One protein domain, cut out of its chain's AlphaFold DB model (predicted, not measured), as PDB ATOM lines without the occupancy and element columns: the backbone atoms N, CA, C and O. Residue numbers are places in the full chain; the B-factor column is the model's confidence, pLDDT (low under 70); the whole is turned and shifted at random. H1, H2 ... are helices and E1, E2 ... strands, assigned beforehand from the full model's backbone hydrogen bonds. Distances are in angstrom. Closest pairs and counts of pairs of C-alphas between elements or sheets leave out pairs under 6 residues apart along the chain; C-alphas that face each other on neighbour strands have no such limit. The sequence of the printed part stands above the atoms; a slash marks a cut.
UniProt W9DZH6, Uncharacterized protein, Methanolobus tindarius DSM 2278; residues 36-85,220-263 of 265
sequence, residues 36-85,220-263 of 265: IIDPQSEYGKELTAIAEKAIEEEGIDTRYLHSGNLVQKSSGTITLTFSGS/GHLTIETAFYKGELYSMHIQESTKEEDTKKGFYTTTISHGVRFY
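This is residues 36 to 85 and 220 to 263 of the 265 residues of an uncharacterized protein of Methanolobus tindarius DSM 2278 (UniProt W9DZH6). A twisted sheet of five strands has the long helix H1 slanting over one face, while the short helix H2 sits at one end of the sheet and only grazes it. The other face is largely bare, and the long link of residues 58 to 69 leads from H1 to the edge strand E1. The printed part has 94 residues, running H1, E1, E2, E3, E4, H2, E5; the sheet order is E1, E2, E3, E4, E5, all antiparallel. The class is mixed, helices and strands, and the whole is compact, with a radius of gyration of the C-alphas of 13.2 A and spans of 36 by 28 by 24 A.

H1, residues 42 to 57, begins at C-alpha 42 (140.752, 138.919, 192.077) and is 23.0 A long. E1 is residues 70 to 72, 6.7 A, and E2 is residues 77 to 85, 26.4 A. After the cut, E3 is residues 220 to 229, 30.2 A, beginning at C-alpha 220 (114.092, 140.072, 209.504). E4 is residues 232 to 241, 27.9 A. H2 is residues 244 to 249, 9.0 A. E5, residues 254 to 258, 13.3 A, ends at C-alpha 258 (114.755, 146.224, 188.434).

E1 and E2 form a hairpin, with N 71 and O 79 2.9 A apart. E2 and E3 are antiparallel at 165 degrees, with N 82 and O 224 2.7 A apart. E3 and E4 form a second hairpin, with N 225 and O 237 2.8 A apart. E4 and the edge strand E5 are antiparallel at 171 degrees, with N 238 and O 256 2.9 A apart. Outside the named strands, residues 36 to 37 pair antiparallel with residues 70 to 71 of E1, and residues 66 to 67 with residues 82 to 83 of E2. H1 is on the sheet at a height over the sheet of 9.2 A, in two layers, helix on one face of a sheet. It lies over E2, E4 and, only just, with 3 of its C-alphas, E3. It runs slantwise to the strands, at 57 degrees to E2 on the local plane. The closest C-alphas of H1 and E3 are those of Ala 51 and Thr 226, 6.7 A. H2 only grazes the sheet with its residues 244 to 247, and H1 and H2 are apart. Every O i to N i+4 pair is within hydrogen-bond range in H1, but 1 of 2 in H2.

The two C-alphas farthest apart, those of Glu 42 and Phe 251, are 38.8 A apart. Residues 86 to 219 are not printed, and C-alphas 85 and 220 are 5.7 A apart across the cut. The link from H1 to E1 is long. The mean pLDDT of the printed part is 73.1; 30 residues are under 70, among them residues 241 to 263.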
ATOM      1  N   ILE A  36     131.683 127.415 190.515       79.62
ATOM      2  CA  ILE A  36     131.799 128.257 191.706       79.62
ATOM      3  C   ILE A  36     133.040 129.126 191.524       79.62
ATOM      4  O   ILE A  36     134.137 128.601 191.329       79.62
ATOM      5  N   ILE A  37     132.855 130.441 191.566       79.31
ATOM      6  CA  ILE A  37     133.938 131.419 191.582       79.31
ATOM      7  C   ILE A  37     134.169 131.788 193.046       79.31
ATOM      8  O   ILE A  37     133.225 132.090 193.775       79.31
ATOM      9  N   ASP A  38     135.422 131.730 193.484       73.25
ATOM     10  CA  ASP A  38     135.795 132.125 194.839       73.25
ATOM     11  C   ASP A  38     135.607 133.648 195.002       73.25
ATOM     12  O   ASP A  38     136.259 134.402 194.267       73.25
ATOM     13  N   PRO A  39     134.764 134.124 195.942       71.44
ATOM     14  CA  PRO A  39     134.604 135.552 196.224       71.44
ATOM     15  C   PRO A  39     135.911 136.258 196.613       71.44
ATOM     16  O   PRO A  39     136.019 137.467 196.451       71.44
ATOM     17  N   GLN A  40     136.916 135.519 197.098       76.38
ATOM     18  CA  GLN A  40     138.220 136.066 197.487       76.38
ATOM     19  C   GLN A  40     139.243 136.114 196.342       76.38
ATOM     20  O   GLN A  40     140.320 136.698 196.512       76.38
ATOM     21  N   SER A  41     138.929 135.539 195.176       81.31
ATOM     22  CA  SER A  41     139.747 135.700 193.967       81.31
ATOM     23  C   SER A  41     139.710 137.145 193.458       81.31
ATOM     24  O   SER A  41     138.777 137.879 193.761       81.31
ATOM     25  N   GLU A  42     140.702 137.565 192.666       86.25
ATOM     26  CA  GLU A  42     140.752 138.919 192.077       86.25
ATOM     27  C   GLU A  42     139.455 139.257 191.325       86.25
ATOM     28  O   GLU A  42     138.793 140.241 191.640       86.25
ATOM     29  N   TYR A  43     139.026 138.354 190.439       86.00
ATOM     30  CA  TYR A  43     137.773 138.488 189.698       86.00
ATOM     31  C   TYR A  43     136.531 138.434 190.605       86.00
ATOM     32  O   TYR A  43     135.561 139.156 190.393       86.00
ATOM     33  N   GLY A  44     136.547 137.597 191.647       84.94
ATOM     34  CA  GLY A  44     135.452 137.532 192.616       84.94
ATOM     35  C   GLY A  44     135.288 138.818 193.430       84.94
ATOM     36  O   GLY A  44     134.159 139.269 193.640       84.94
ATOM     37  N   LYS A  45     136.400 139.439 193.831       86.12
ATOM     38  CA  LYS A  45     136.423 140.717 194.553       86.12
ATOM     39  C   LYS A  45     135.885 141.858 193.699       86.12
ATOM     40  O   LYS A  45     135.086 142.639 194.199       86.12
ATOM     41  N   GLU A  46     136.264 141.910 192.425       88.06
ATOM     42  CA  GLU A  46     135.766 142.900 191.459       88.06
ATOM     43  C   GLU A  46     134.236 142.825 191.318       88.06
ATOM     44  O   GLU A  46     133.534 143.805 191.561       88.06
ATOM     45  N   LEU A  47     133.692 141.633 191.039       88.12
ATOM     46  CA  LEU A  47     132.241 141.443 190.922       88.12
ATOM     47  C   LEU A  47     131.505 141.741 192.237       88.12
ATOM     48  O   LEU A  47     130.414 142.310 192.221       88.12
ATOM     49  N   THR A  48     132.096 141.374 193.377       88.50
ATOM     50  CA  THR A  48     131.522 141.677 194.696       88.50
ATOM     51  C   THR A  48     131.471 143.186 194.930       88.50
ATOM     52  O   THR A  48     130.420 143.685 195.320       88.50
ATOM     53  N   ALA A  49     132.537 143.922 194.609       88.06
ATOM     54  CA  ALA A  49     132.588 145.374 194.762       88.06
ATOM     55  C   ALA A  49     131.568 146.096 193.865       88.06
ATOM     56  O   ALA A  49     130.884 147.011 194.325       88.06
ATOM     57  N   ILE A  50     131.400 145.655 192.610       88.06
ATOM     58  CA  ILE A  50     130.368 146.194 191.706       88.06
ATOM     59  C   ILE A  50     128.967 145.959 192.290       88.06
ATOM     60  O   ILE A  50     128.129 146.861 192.264       88.06
ATOM     61  N   ALA A  51     128.704 144.761 192.824       88.00
ATOM     62  CA  ALA A  51     127.423 144.466 193.458       88.00
ATOM     63  C   ALA A  51     127.187 145.304 194.721       88.00
ATOM     64  O   ALA A  51     126.088 145.811 194.907       88.00
ATOM     65  N   GLU A  52     128.193 145.459 195.580       88.12
ATOM     66  CA  GLU A  52     128.081 146.244 196.812       88.12
ATOM     67  C   GLU A  52     127.816 147.719 196.509       88.12
ATOM     68  O   GLU A  52     126.872 148.280 197.057       88.12
ATOM     69  N   LYS A  53     128.538 148.309 195.549       87.94
ATOM     70  CA  LYS A  53     128.280 149.681 195.084       87.94
ATOM     71  C   LYS A  53     126.844 149.845 194.576       87.94
ATOM     72  O   LYS A  53     126.165 150.803 194.932       87.94
ATOM     73  N   ALA A  54     126.360 148.886 193.787       84.88
ATOM     74  CA  ALA A  54     124.991 148.892 193.276       84.88
ATOM     75  C   ALA A  54     123.928 148.828 194.379       84.88
ATOM     76  O   ALA A  54     122.890 149.478 194.288       84.88
ATOM     77  N   ILE A  55     124.188 148.035 195.418       85.75
ATOM     78  CA  ILE A  55     123.308 147.885 196.577       85.75
ATOM     79  C   ILE A  55     123.318 149.162 197.436       85.75
ATOM     80  O   ILE A  55     122.263 149.599 197.898       85.75
ATOM     81  N   GLU A  56     124.482 149.787 197.617       87.12
ATOM     82  CA  GLU A  56     124.627 151.049 198.356       87.12
ATOM     83  C   GLU A  56     123.880 152.205 197.686       87.12
ATOM     84  O   GLU A  56     123.286 153.033 198.381       87.12
ATOM     85  N   GLU A  57     123.840 152.245 196.351       84.31
ATOM     86  CA  GLU A  57     123.064 153.242 195.601       84.31
ATOM     87  C   GLU A  57     121.544 153.114 195.810       84.31
ATOM     88  O   GLU A  57     120.834 154.119 195.740       84.31
ATOM     89  N   GLU A  58     121.045 151.927 196.174       78.94
ATOM     90  CA  GLU A  58     119.653 151.723 196.608       78.94
ATOM     91  C   GLU A  58     119.419 152.103 198.086       78.94
ATOM     92  O   GLU A  58     118.322 151.937 198.622       78.94
ATOM     93  N   GLY A  59     120.440 152.633 198.769       80.25
ATOM     94  CA  GLY A  59     120.366 153.058 200.168       80.25
ATOM     95  C   GLY A  59     120.480 151.914 201.179       80.25
ATOM     96  O   GLY A  59     120.111 152.091 202.344       80.25
ATOM     97  N   ILE A  60     120.976 150.747 200.760       81.12
ATOM     98  CA  ILE A  60     121.169 149.579 201.627       81.12
ATOM     99  C   ILE A  60     122.619 149.550 202.131       81.12
ATOM    100  O   ILE A  60     123.558 149.482 201.345       81.12
ATOM    101  N   ASP A  61     122.812 149.557 203.456       82.12
ATOM    102  CA  ASP A  61     124.142 149.433 204.077       82.12
ATOM    103  C   ASP A  61     124.673 147.993 203.927       82.12
ATOM    104  O   ASP A  61     124.208 147.056 204.587       82.12
ATOM    105  N   THR A  62     125.666 147.821 203.052       83.38
ATOM    106  CA  THR A  62     126.267 146.524 202.706       83.38
ATOM    107  C   THR A  62     127.084 145.909 203.836       83.38
ATOM    108  O   THR A  62     127.398 144.715 203.768       83.38
ATOM    109  N   ARG A  63     127.407 146.649 204.907       80.69
ATOM    110  CA  ARG A  63     128.101 146.081 206.077       80.69
ATOM    111  C   ARG A  63     127.274 145.001 206.768       80.69
ATOM    112  O   ARG A  63     127.854 144.127 207.400       80.69
ATOM    113  N   TYR A  64     125.951 145.027 206.613       75.31
ATOM    114  CA  TYR A  64     125.017 144.040 207.170       75.31
ATOM    115  C   TYR A  64     124.721 142.862 206.230       75.31
ATOM    116  O   TYR A  64     123.854 142.036 206.520       75.31
ATOM    117  N   LEU A  65     125.395 142.807 205.081       76.44
ATOM    118  CA  LEU A  65     125.212 141.772 204.079       76.44
ATOM    119  C   LEU A  65     126.410 140.830 204.068       76.44
ATOM    120  O   LEU A  65     127.559 141.258 203.938       76.44
ATOM    121  N   HIS A  66     126.124 139.534 204.127       76.38
ATOM    122  CA  HIS A  66     127.111 138.486 203.919       76.38
ATOM    123  C   HIS A  66     126.954 137.928 202.509       76.38
ATOM    124  O   HIS A  66     125.874 137.467 202.128       76.38
ATOM    125  N   SER A  67     128.028 137.989 201.726       73.94
ATOM    126  CA  SER A  67     128.065 137.404 200.392       73.94
ATOM    127  C   SER A  67     128.139 135.880 200.474       73.94
ATOM    128  O   SER A  67     128.928 135.296 201.218       73.94
ATOM    129  N   GLY A  68     127.294 135.223 199.690       69.56
ATOM    130  CA  GLY A  68     127.416 133.815 199.357       69.56
ATOM    131  C   GLY A  68     128.430 133.593 198.234       69.56
ATOM    132  O   GLY A  68     129.152 134.491 197.805       69.56
ATOM    133  N   ASN A  69     128.462 132.367 197.720       71.25
ATOM    134  CA  ASN A  69     129.329 132.025 196.596       71.25
ATOM    135  C   ASN A  69     128.853 132.687 195.292       71.25
ATOM    136  O   ASN A  69     127.655 132.710 195.003       71.25
ATOM    137  N   LEU A  70     129.806 133.119 194.462       79.31
ATOM    138  CA  LEU A  70     129.559 133.470 193.064       79.31
ATOM    139  C   LEU A  70     129.348 132.185 192.260       79.31
ATOM    140  O   LEU A  70     130.200 131.293 192.255       79.31
ATOM    141  N   VAL A  71     128.225 132.084 191.555       83.00
ATOM    142  CA  VAL A  71     127.881 130.897 190.766       83.00
ATOM    143  C   VAL A  71     127.695 131.275 189.307       83.00
ATOM    144  O   VAL A  71     126.738 131.956 188.942       83.00
ATOM    145  N   GLN A  72     128.583 130.783 188.449       81.00
ATOM    146  CA  GLN A  72     128.436 130.893 187.006       81.00
ATOM    147  C   GLN A  72     127.570 129.748 186.479       81.00
ATOM    148  O   GLN A  72     127.929 128.569 186.571       81.00
ATOM    149  N   LYS A  73     126.428 130.108 185.893       71.50
ATOM    150  CA  LYS A  73     125.576 129.190 185.135       71.50
ATOM    151  C   LYS A  73     126.119 129.062 183.712       71.50
ATOM    152  O   LYS A  73     126.776 129.960 183.188       71.50
ATOM    153  N   SER A  74     125.796 127.959 183.050       60.09
ATOM    154  CA  SER A  74     126.286 127.629 181.705       60.09
ATOM    155  C   SER A  74     125.954 128.632 180.594       60.09
ATOM    156  O   SER A  74     126.527 128.550 179.512       60.09
ATOM    157  N   SER A  75     125.083 129.611 180.854       66.00
ATOM    158  CA  SER A  75     124.809 130.749 179.970       66.00
ATOM    159  C   SER A  75     125.879 131.852 180.004       66.00
ATOM    160  O   SER A  75     125.718 132.866 179.330       66.00
ATOM    161  N   GLY A  76     126.944 131.702 180.802       72.12
ATOM    162  CA  GLY A  76     127.929 132.764 181.043       72.12
ATOM    163  C   GLY A  76     127.435 133.842 182.015       72.12
ATOM    164  O   GLY A  76     128.135 134.823 182.248       72.12
ATOM    165  N   THR A  77     126.244 133.649 182.586       83.81
ATOM    166  CA  THR A  77     125.682 134.490 183.643       83.81
ATOM    167  C   THR A  77     126.285 134.090 184.982       83.81
ATOM    168  O   THR A  77     126.255 132.908 185.330       83.81
ATOM    169  N   ILE A  78     126.785 135.061 185.738       86.81
ATOM    170  CA  ILE A  78     127.278 134.860 187.103       86.81
ATOM    171  C   ILE A  78     126.242 135.432 188.060       86.81
ATOM    172  O   ILE A  78     125.797 136.560 187.880       86.81
ATOM    173  N   THR A  79     125.831 134.656 189.055       86.94
ATOM    174  CA  THR A  79     124.935 135.115 190.118       86.94
ATOM    175  C   THR A  79     125.723 135.248 191.412       86.94
ATOM    176  O   THR A  79     126.465 134.329 191.764       86.94
ATOM    177  N   LEU A  80     125.544 136.364 192.113       84.56
ATOM    178  CA  LEU A  80     125.998 136.563 193.484       84.56
ATOM    179  C   LEU A  80     124.770 136.776 194.366       84.56
ATOM    180  O   LEU A  80     123.891 137.564 194.032       84.56
ATOM    181  N   THR A  81     124.707 136.065 195.483       83.19
ATOM    182  CA  THR A  81     123.628 136.218 196.458       83.19
ATOM    183  C   THR A  81     124.207 136.798 197.735       83.19
ATOM    184  O   THR A  81     125.156 136.245 198.281       83.19
ATOM    185  N   PHE A  82     123.624 137.880 198.225       80.75
ATOM    186  CA  PHE A  82     123.843 138.396 199.564       80.75
ATOM    187  C   PHE A  82     122.689 137.979 200.460       80.75
ATOM    188  O   PHE A  82     121.526 138.009 200.054       80.75
ATOM    189  N   SER A  83     123.013 137.639 201.698       74.62
ATOM    190  CA  SER A  83     122.038 137.410 202.755       74.62
ATOM    191  C   SER A  83     122.385 138.265 203.962       74.62
ATOM    192  O   SER A  83     123.532 138.272 204.411       74.62
ATOM    193  N   GLY A  84     121.392 138.957 204.499       67.25
ATOM    194  CA  GLY A  84     121.452 139.629 205.786       67.25
ATOM    195  C   GLY A  84     120.329 139.113 206.676       67.25
ATOM    196  O   GLY A  84     119.201 138.912 206.224       67.25
ATOM    197  N   SER A  85     120.625 138.905 207.952       61.16
ATOM    198  CA  SER A  85     119.605 138.687 208.974       61.16
ATOM    199  C   SER A  85     119.765 139.749 210.047       61.16
ATOM    200  O   SER A  85     120.815 139.822 210.686       61.16
ATOM    201  N   GLY A 220     114.237 139.582 210.869       58.22
ATOM    202  CA  GLY A 220     114.092 140.072 209.504       58.22
ATOM    203  C   GLY A 220     115.174 139.451 208.618       58.22
ATOM    204  O   GLY A 220     116.358 139.535 208.946       58.22
ATOM    205  N   HIS A 221     114.784 138.848 207.501       67.31
ATOM    206  CA  HIS A 221     115.682 138.298 206.490       67.31
ATOM    207  C   HIS A 221     115.658 139.163 205.231       67.31
ATOM    208  O   HIS A 221     114.594 139.420 204.666       67.31
ATOM    209  N   LEU A 222     116.842 139.553 204.769       72.06
ATOM    210  CA  LEU A 222     117.086 140.258 203.517       72.06
ATOM    211  C   LEU A 222     117.924 139.348 202.615       72.06
ATOM    212  O   LEU A 222     119.001 138.904 203.006       72.06
ATOM    213  N   THR A 223     117.434 139.052 201.418       79.19
ATOM    214  CA  THR A 223     118.184 138.352 200.368       79.19
ATOM    215  C   THR A 223     118.299 139.268 199.163       79.19
ATOM    216  O   THR A 223     117.296 139.820 198.716       79.19
ATOM    217  N   ILE A 224     119.508 139.435 198.635       81.00
ATOM    218  CA  ILE A 224     119.756 140.215 197.422       81.00
ATOM    219  C   ILE A 224     120.474 139.326 196.417       81.00
ATOM    220  O   ILE A 224     121.578 138.864 196.676       81.00
ATOM    221  N   GLU A 225     119.867 139.085 195.263       85.31
ATOM    222  CA  GLU A 225     120.490 138.363 194.158       85.31
ATOM    223  C   GLU A 225     120.893 139.343 193.057       85.31
ATOM    224  O   GLU A 225     120.061 140.072 192.512       85.31
ATOM    225  N   THR A 226     122.167 139.337 192.692       85.62
ATOM    226  CA  THR A 226     122.716 140.118 191.586       85.62
ATOM    227  C   THR A 226     123.145 139.194 190.453       85.62
ATOM    228  O   THR A 226     123.627 138.079 190.676       85.62
ATOM    229  N   ALA A 227     122.931 139.626 189.211       87.12
ATOM    230  CA  ALA A 227     123.286 138.857 188.024       87.12
ATOM    231  C   ALA A 227     124.200 139.656 187.099       87.12
ATOM    232  O   ALA A 227     123.872 140.764 186.669       87.12
ATOM    233  N   PHE A 228     125.315 139.031 186.740       86.94
ATOM    234  CA  PHE A 228     126.343 139.572 185.873       86.94
ATOM    235  C   PHE A 228     126.366 138.849 184.534       86.94
ATOM    236  O   PHE A 228     126.199 137.627 184.462       86.94
ATOM    237  N   TYR A 229     126.630 139.591 183.467       84.88
ATOM    238  CA  TYR A 229     126.900 139.047 182.145       84.88
ATOM    239  C   TYR A 229     128.083 139.798 181.544       84.88
ATOM    240  O   TYR A 229     128.045 141.014 181.419       84.88
ATOM    241  N   LYS A 230     129.143 139.065 181.178       82.75
ATOM    242  CA  LYS A 230     130.407 139.646 180.680       82.75
ATOM    243  C   LYS A 230     131.035 140.685 181.630       82.75
ATOM    244  O   LYS A 230     131.579 141.675 181.167       82.75
ATOM    245  N   GLY A 231     130.955 140.450 182.940       75.44
ATOM    246  CA  GLY A 231     131.468 141.375 183.963       75.44
ATOM    247  C   GLY A 231     130.519 142.525 184.310       75.44
ATOM    248  O   GLY A 231     130.708 143.175 185.325       75.44
ATOM    249  N   GLU A 232     129.447 142.730 183.543       81.56
ATOM    250  CA  GLU A 232     128.488 143.808 183.787       81.56
ATOM    251  C   GLU A 232     127.336 143.314 184.663       81.56
ATOM    252  O   GLU A 232     126.673 142.325 184.325       81.56
ATOM    253  N   LEU A 233     127.061 144.019 185.762       83.81
ATOM    254  CA  LEU A 233     125.843 143.817 186.541       83.81
ATOM    255  C   LEU A 233     124.653 144.292 185.700       83.81
ATOM    256  O   LEU A 233     124.625 145.455 185.303       83.81
ATOM    257  N   TYR A 234     123.695 143.404 185.410       81.19
ATOM    258  CA  TYR A 234     122.533 143.715 184.558       81.19
ATOM    259  C   TYR A 234     121.176 143.538 185.259       81.19
ATOM    260  O   TYR A 234     120.137 143.931 184.716       81.19
ATOM    261  N   SER A 235     121.152 142.908 186.434       83.00
ATOM    262  CA  SER A 235     119.932 142.667 187.204       83.00
ATOM    263  C   SER A 235     120.238 142.589 188.691       83.00
ATOM    264  O   SER A 235     121.214 141.951 189.086       83.00
ATOM    265  N   MET A 236     119.345 143.159 189.497       84.56
ATOM    266  CA  MET A 236     119.338 143.022 190.948       84.56
ATOM    267  C   MET A 236     117.916 142.712 191.430       84.56
ATOM    268  O   MET A 236     116.935 143.304 190.968       84.56
ATOM    269  N   HIS A 237     117.811 141.740 192.326       81.81
ATOM    270  CA  HIS A 237     116.574 141.288 192.945       81.81
ATOM    271  C   HIS A 237     116.726 141.369 194.459       81.81
ATOM    272  O   HIS A 237     117.610 140.725 195.013       81.81
ATOM    273  N   ILE A 238     115.871 142.147 195.116       78.06
ATOM    274  CA  ILE A 238     115.880 142.343 196.566       78.06
ATOM    275  C   ILE A 238     114.604 141.737 197.144       78.06
ATOM    276  O   ILE A 238     113.493 142.038 196.692       78.06
ATOM    277  N   GLN A 239     114.777 140.894 198.157       74.19
ATOM    278  CA  GLN A 239     113.712 140.216 198.873       74.19
ATOM    279  C   GLN A 239     113.852 140.448 200.381       74.19
ATOM    280  O   GLN A 239     114.823 140.007 200.992       74.19
ATOM    281  N   GLU A 240     112.844 141.067 200.992       70.38
ATOM    282  CA  GLU A 240     112.740 141.245 202.446       70.38
ATOM    283  C   GLU A 240     111.602 140.391 203.016       70.38
ATOM    284  O   GLU A 240     110.511 140.346 202.441       70.38
ATOM    285  N   SER A 241     111.835 139.719 204.147       65.50
ATOM    286  CA  SER A 241     110.821 138.943 204.879       65.50
ATOM    287  C   SER A 241     111.021 139.036 206.393       65.50
ATOM    288  O   SER A 241     112.133 139.251 206.863       65.50
ATOM    289  N   THR A 242     109.952 138.875 207.172       55.75
ATOM    290  CA  THR A 242     109.976 139.058 208.635       55.75
ATOM    291  C   THR A 242     110.148 137.767 209.441       55.75
ATOM    292  O   THR A 242     110.297 137.865 210.656       55.75
ATOM    293  N   LYS A 243     110.096 136.577 208.804       57.97
ATOM    294  CA  LYS A 243     110.348 135.248 209.412       57.97
ATOM    295  C   LYS A 243     110.832 134.227 208.371       57.97
ATOM    296  O   LYS A 243     110.357 134.231 207.235       57.97
ATOM    297  N   GLU A 244     111.685 133.278 208.769       52.09
ATOM    298  CA  GLU A 244     112.160 132.183 207.894       52.09
ATOM    299  C   GLU A 244     111.019 131.253 207.417       52.09
ATOM    300  O   GLU A 244     111.029 130.700 206.313       52.09
ATOM    301  N   GLU A 245     109.978 131.083 208.237       55.91
ATOM    302  CA  GLU A 245     108.784 130.333 207.836       55.91
ATOM    303  C   GLU A 245     107.947 131.061 206.778       55.91
ATOM    304  O   GLU A 245     107.281 130.411 205.966       55.91
ATOM    305  N   ASP A 246     107.995 132.391 206.765       52.66
ATOM    306  CA  ASP A 246     107.221 133.230 205.854       52.66
ATOM    307  C   ASP A 246     107.837 133.231 204.448       52.66
ATOM    308  O   ASP A 246     107.106 133.215 203.456       52.66
ATOM    309  N   THR A 247     109.165 133.087 204.341       51.47
ATOM    310  CA  THR A 247     109.878 132.880 203.066       51.47
ATOM    311  C   THR A 247     109.464 131.572 202.384       51.47
ATOM    312  O   THR A 247     109.270 131.543 201.170       51.47
ATOM    313  N   LYS A 248     109.252 130.491 203.150       55.47
ATOM    314  CA  LYS A 248     108.769 129.196 202.620       55.47
ATOM    315  C   LYS A 248     107.277 129.209 202.263       55.47
ATOM    316  O   LYS A 248     106.833 128.365 201.484       55.47
ATOM    317  N   LYS A 249     106.502 130.135 202.837       51.03
ATOM    318  CA  LYS A 249     105.041 130.235 202.674       51.03
ATOM    319  C   LYS A 249     104.603 131.388 201.757       51.03
ATOM    320  O   LYS A 249     103.425 131.451 201.420       51.03
ATOM    321  N   GLY A 250     105.520 132.257 201.322       44.84
ATOM    322  CA  GLY A 250     105.253 133.359 200.391       44.84
ATOM    323  C   GLY A 250     104.439 134.517 200.980       44.84
ATOM    324  O   GLY A 250     103.798 135.245 200.224       44.84
ATOM    325  N   PHE A 251     104.424 134.687 202.306       40.88
ATOM    326  CA  PHE A 251     103.688 135.769 202.972       40.88
ATOM    327  C   PHE A 251     104.648 136.854 203.489       40.88
ATOM    328  O   PHE A 251     105.770 136.562 203.876       40.88
ATOM    329  N   TYR A 252     104.221 138.123 203.431       45.38
ATOM    330  CA  TYR A 252     104.996 139.326 203.806       45.38
ATOM    331  C   TYR A 252     106.360 139.475 203.121       45.38
ATOM    332  O   TYR A 252     107.346 139.856 203.743       45.38
ATOM    333  N   THR A 253     106.411 139.187 201.822       49.28
ATOM    334  CA  THR A 253     107.592 139.456 201.001       49.28
ATOM    335  C   THR A 253     107.433 140.798 200.289       49.28
ATOM    336  O   THR A 253     106.548 140.941 199.444       49.28
ATOM    337  N   THR A 254     108.284 141.772 200.608       50.59
ATOM    338  CA  THR A 254     108.483 142.923 199.716       50.59
ATOM    339  C   THR A 254     109.536 142.512 198.698       50.59
ATOM    340  O   THR A 254     110.660 142.171 199.064       50.59
ATOM    341  N   THR A 255     109.157 142.498 197.421       52.19
ATOM    342  CA  THR A 255     110.056 142.168 196.314       52.19
ATOM    343  C   THR A 255     110.246 143.397 195.446       52.19
ATOM    344  O   THR A 255     109.292 143.877 194.828       52.19
ATOM    345  N   ILE A 256     111.482 143.876 195.365       53.50
ATOM    346  CA  ILE A 256     111.883 144.924 194.427       53.50
ATOM    347  C   ILE A 256     112.795 144.261 193.396       53.50
ATOM    348  O   ILE A 256     113.737 143.547 193.727       53.50
ATOM    349  N   SER A 257     112.469 144.408 192.114       51.03
ATOM    350  CA  SER A 257     113.273 143.869 191.014       51.03
ATOM    351  C   SER A 257     113.327 144.889 189.899       51.03
ATOM    352  O   SER A 257     112.290 145.291 189.369       51.03
ATOM    353  N   HIS A 258     114.532 145.297 189.532       51.00
ATOM    354  CA  HIS A 258     114.755 146.224 188.434       51.00
ATOM    355  C   HIS A 258     116.068 145.879 187.728       51.00
ATOM    356  O   HIS A 258     116.995 145.309 188.306       51.00
ATOM    357  N   GLY A 259     116.115 146.161 186.426       51.03
ATOM    358  CA  GLY A 259     117.345 146.039 185.654       51.03
ATOM    359  C   GLY A 259     118.262 147.197 186.018       51.03
ATOM    360  O   GLY A 259     117.865 148.351 185.862       51.03
ATOM    361  N   VAL A 260     119.467 146.892 186.482       57.62
ATOM    362  CA  VAL A 260     120.480 147.894 186.829       57.62
ATOM    363  C   VAL A 260     121.699 147.653 185.964       57.62
ATOM    364  O   VAL A 260     121.994 146.501 185.675       57.62
ATOM    365  N   ARG A 261     122.356 148.715 185.489       52.41
ATOM    366  CA  ARG A 261     123.587 148.617 184.695       52.41
ATOM    367  C   ARG A 261     124.698 149.355 185.415       52.41
ATOM    368  O   ARG A 261     124.678 150.582 185.431       52.41
ATOM    369  N   PHE A 262     125.644 148.600 185.956       57.75
ATOM    370  CA  PHE A 262     126.853 149.139 186.571       57.75
ATOM    371  C   PHE A 262     128.084 148.751 185.764       57.75
ATOM    372  O   PHE A 262     128.181 147.622 185.277       57.75
ATOM    373  N   TYR A 263     128.993 149.711 185.629       52.22
ATOM    374  CA  TYR A 263     130.247 149.589 184.895       52.22
ATOM    375  C   TYR A 263     131.412 149.696 185.882       52.22
ATOM    376  O   TYR A 263     131.317 150.451 186.852       52.22
TER     377      TYR A 263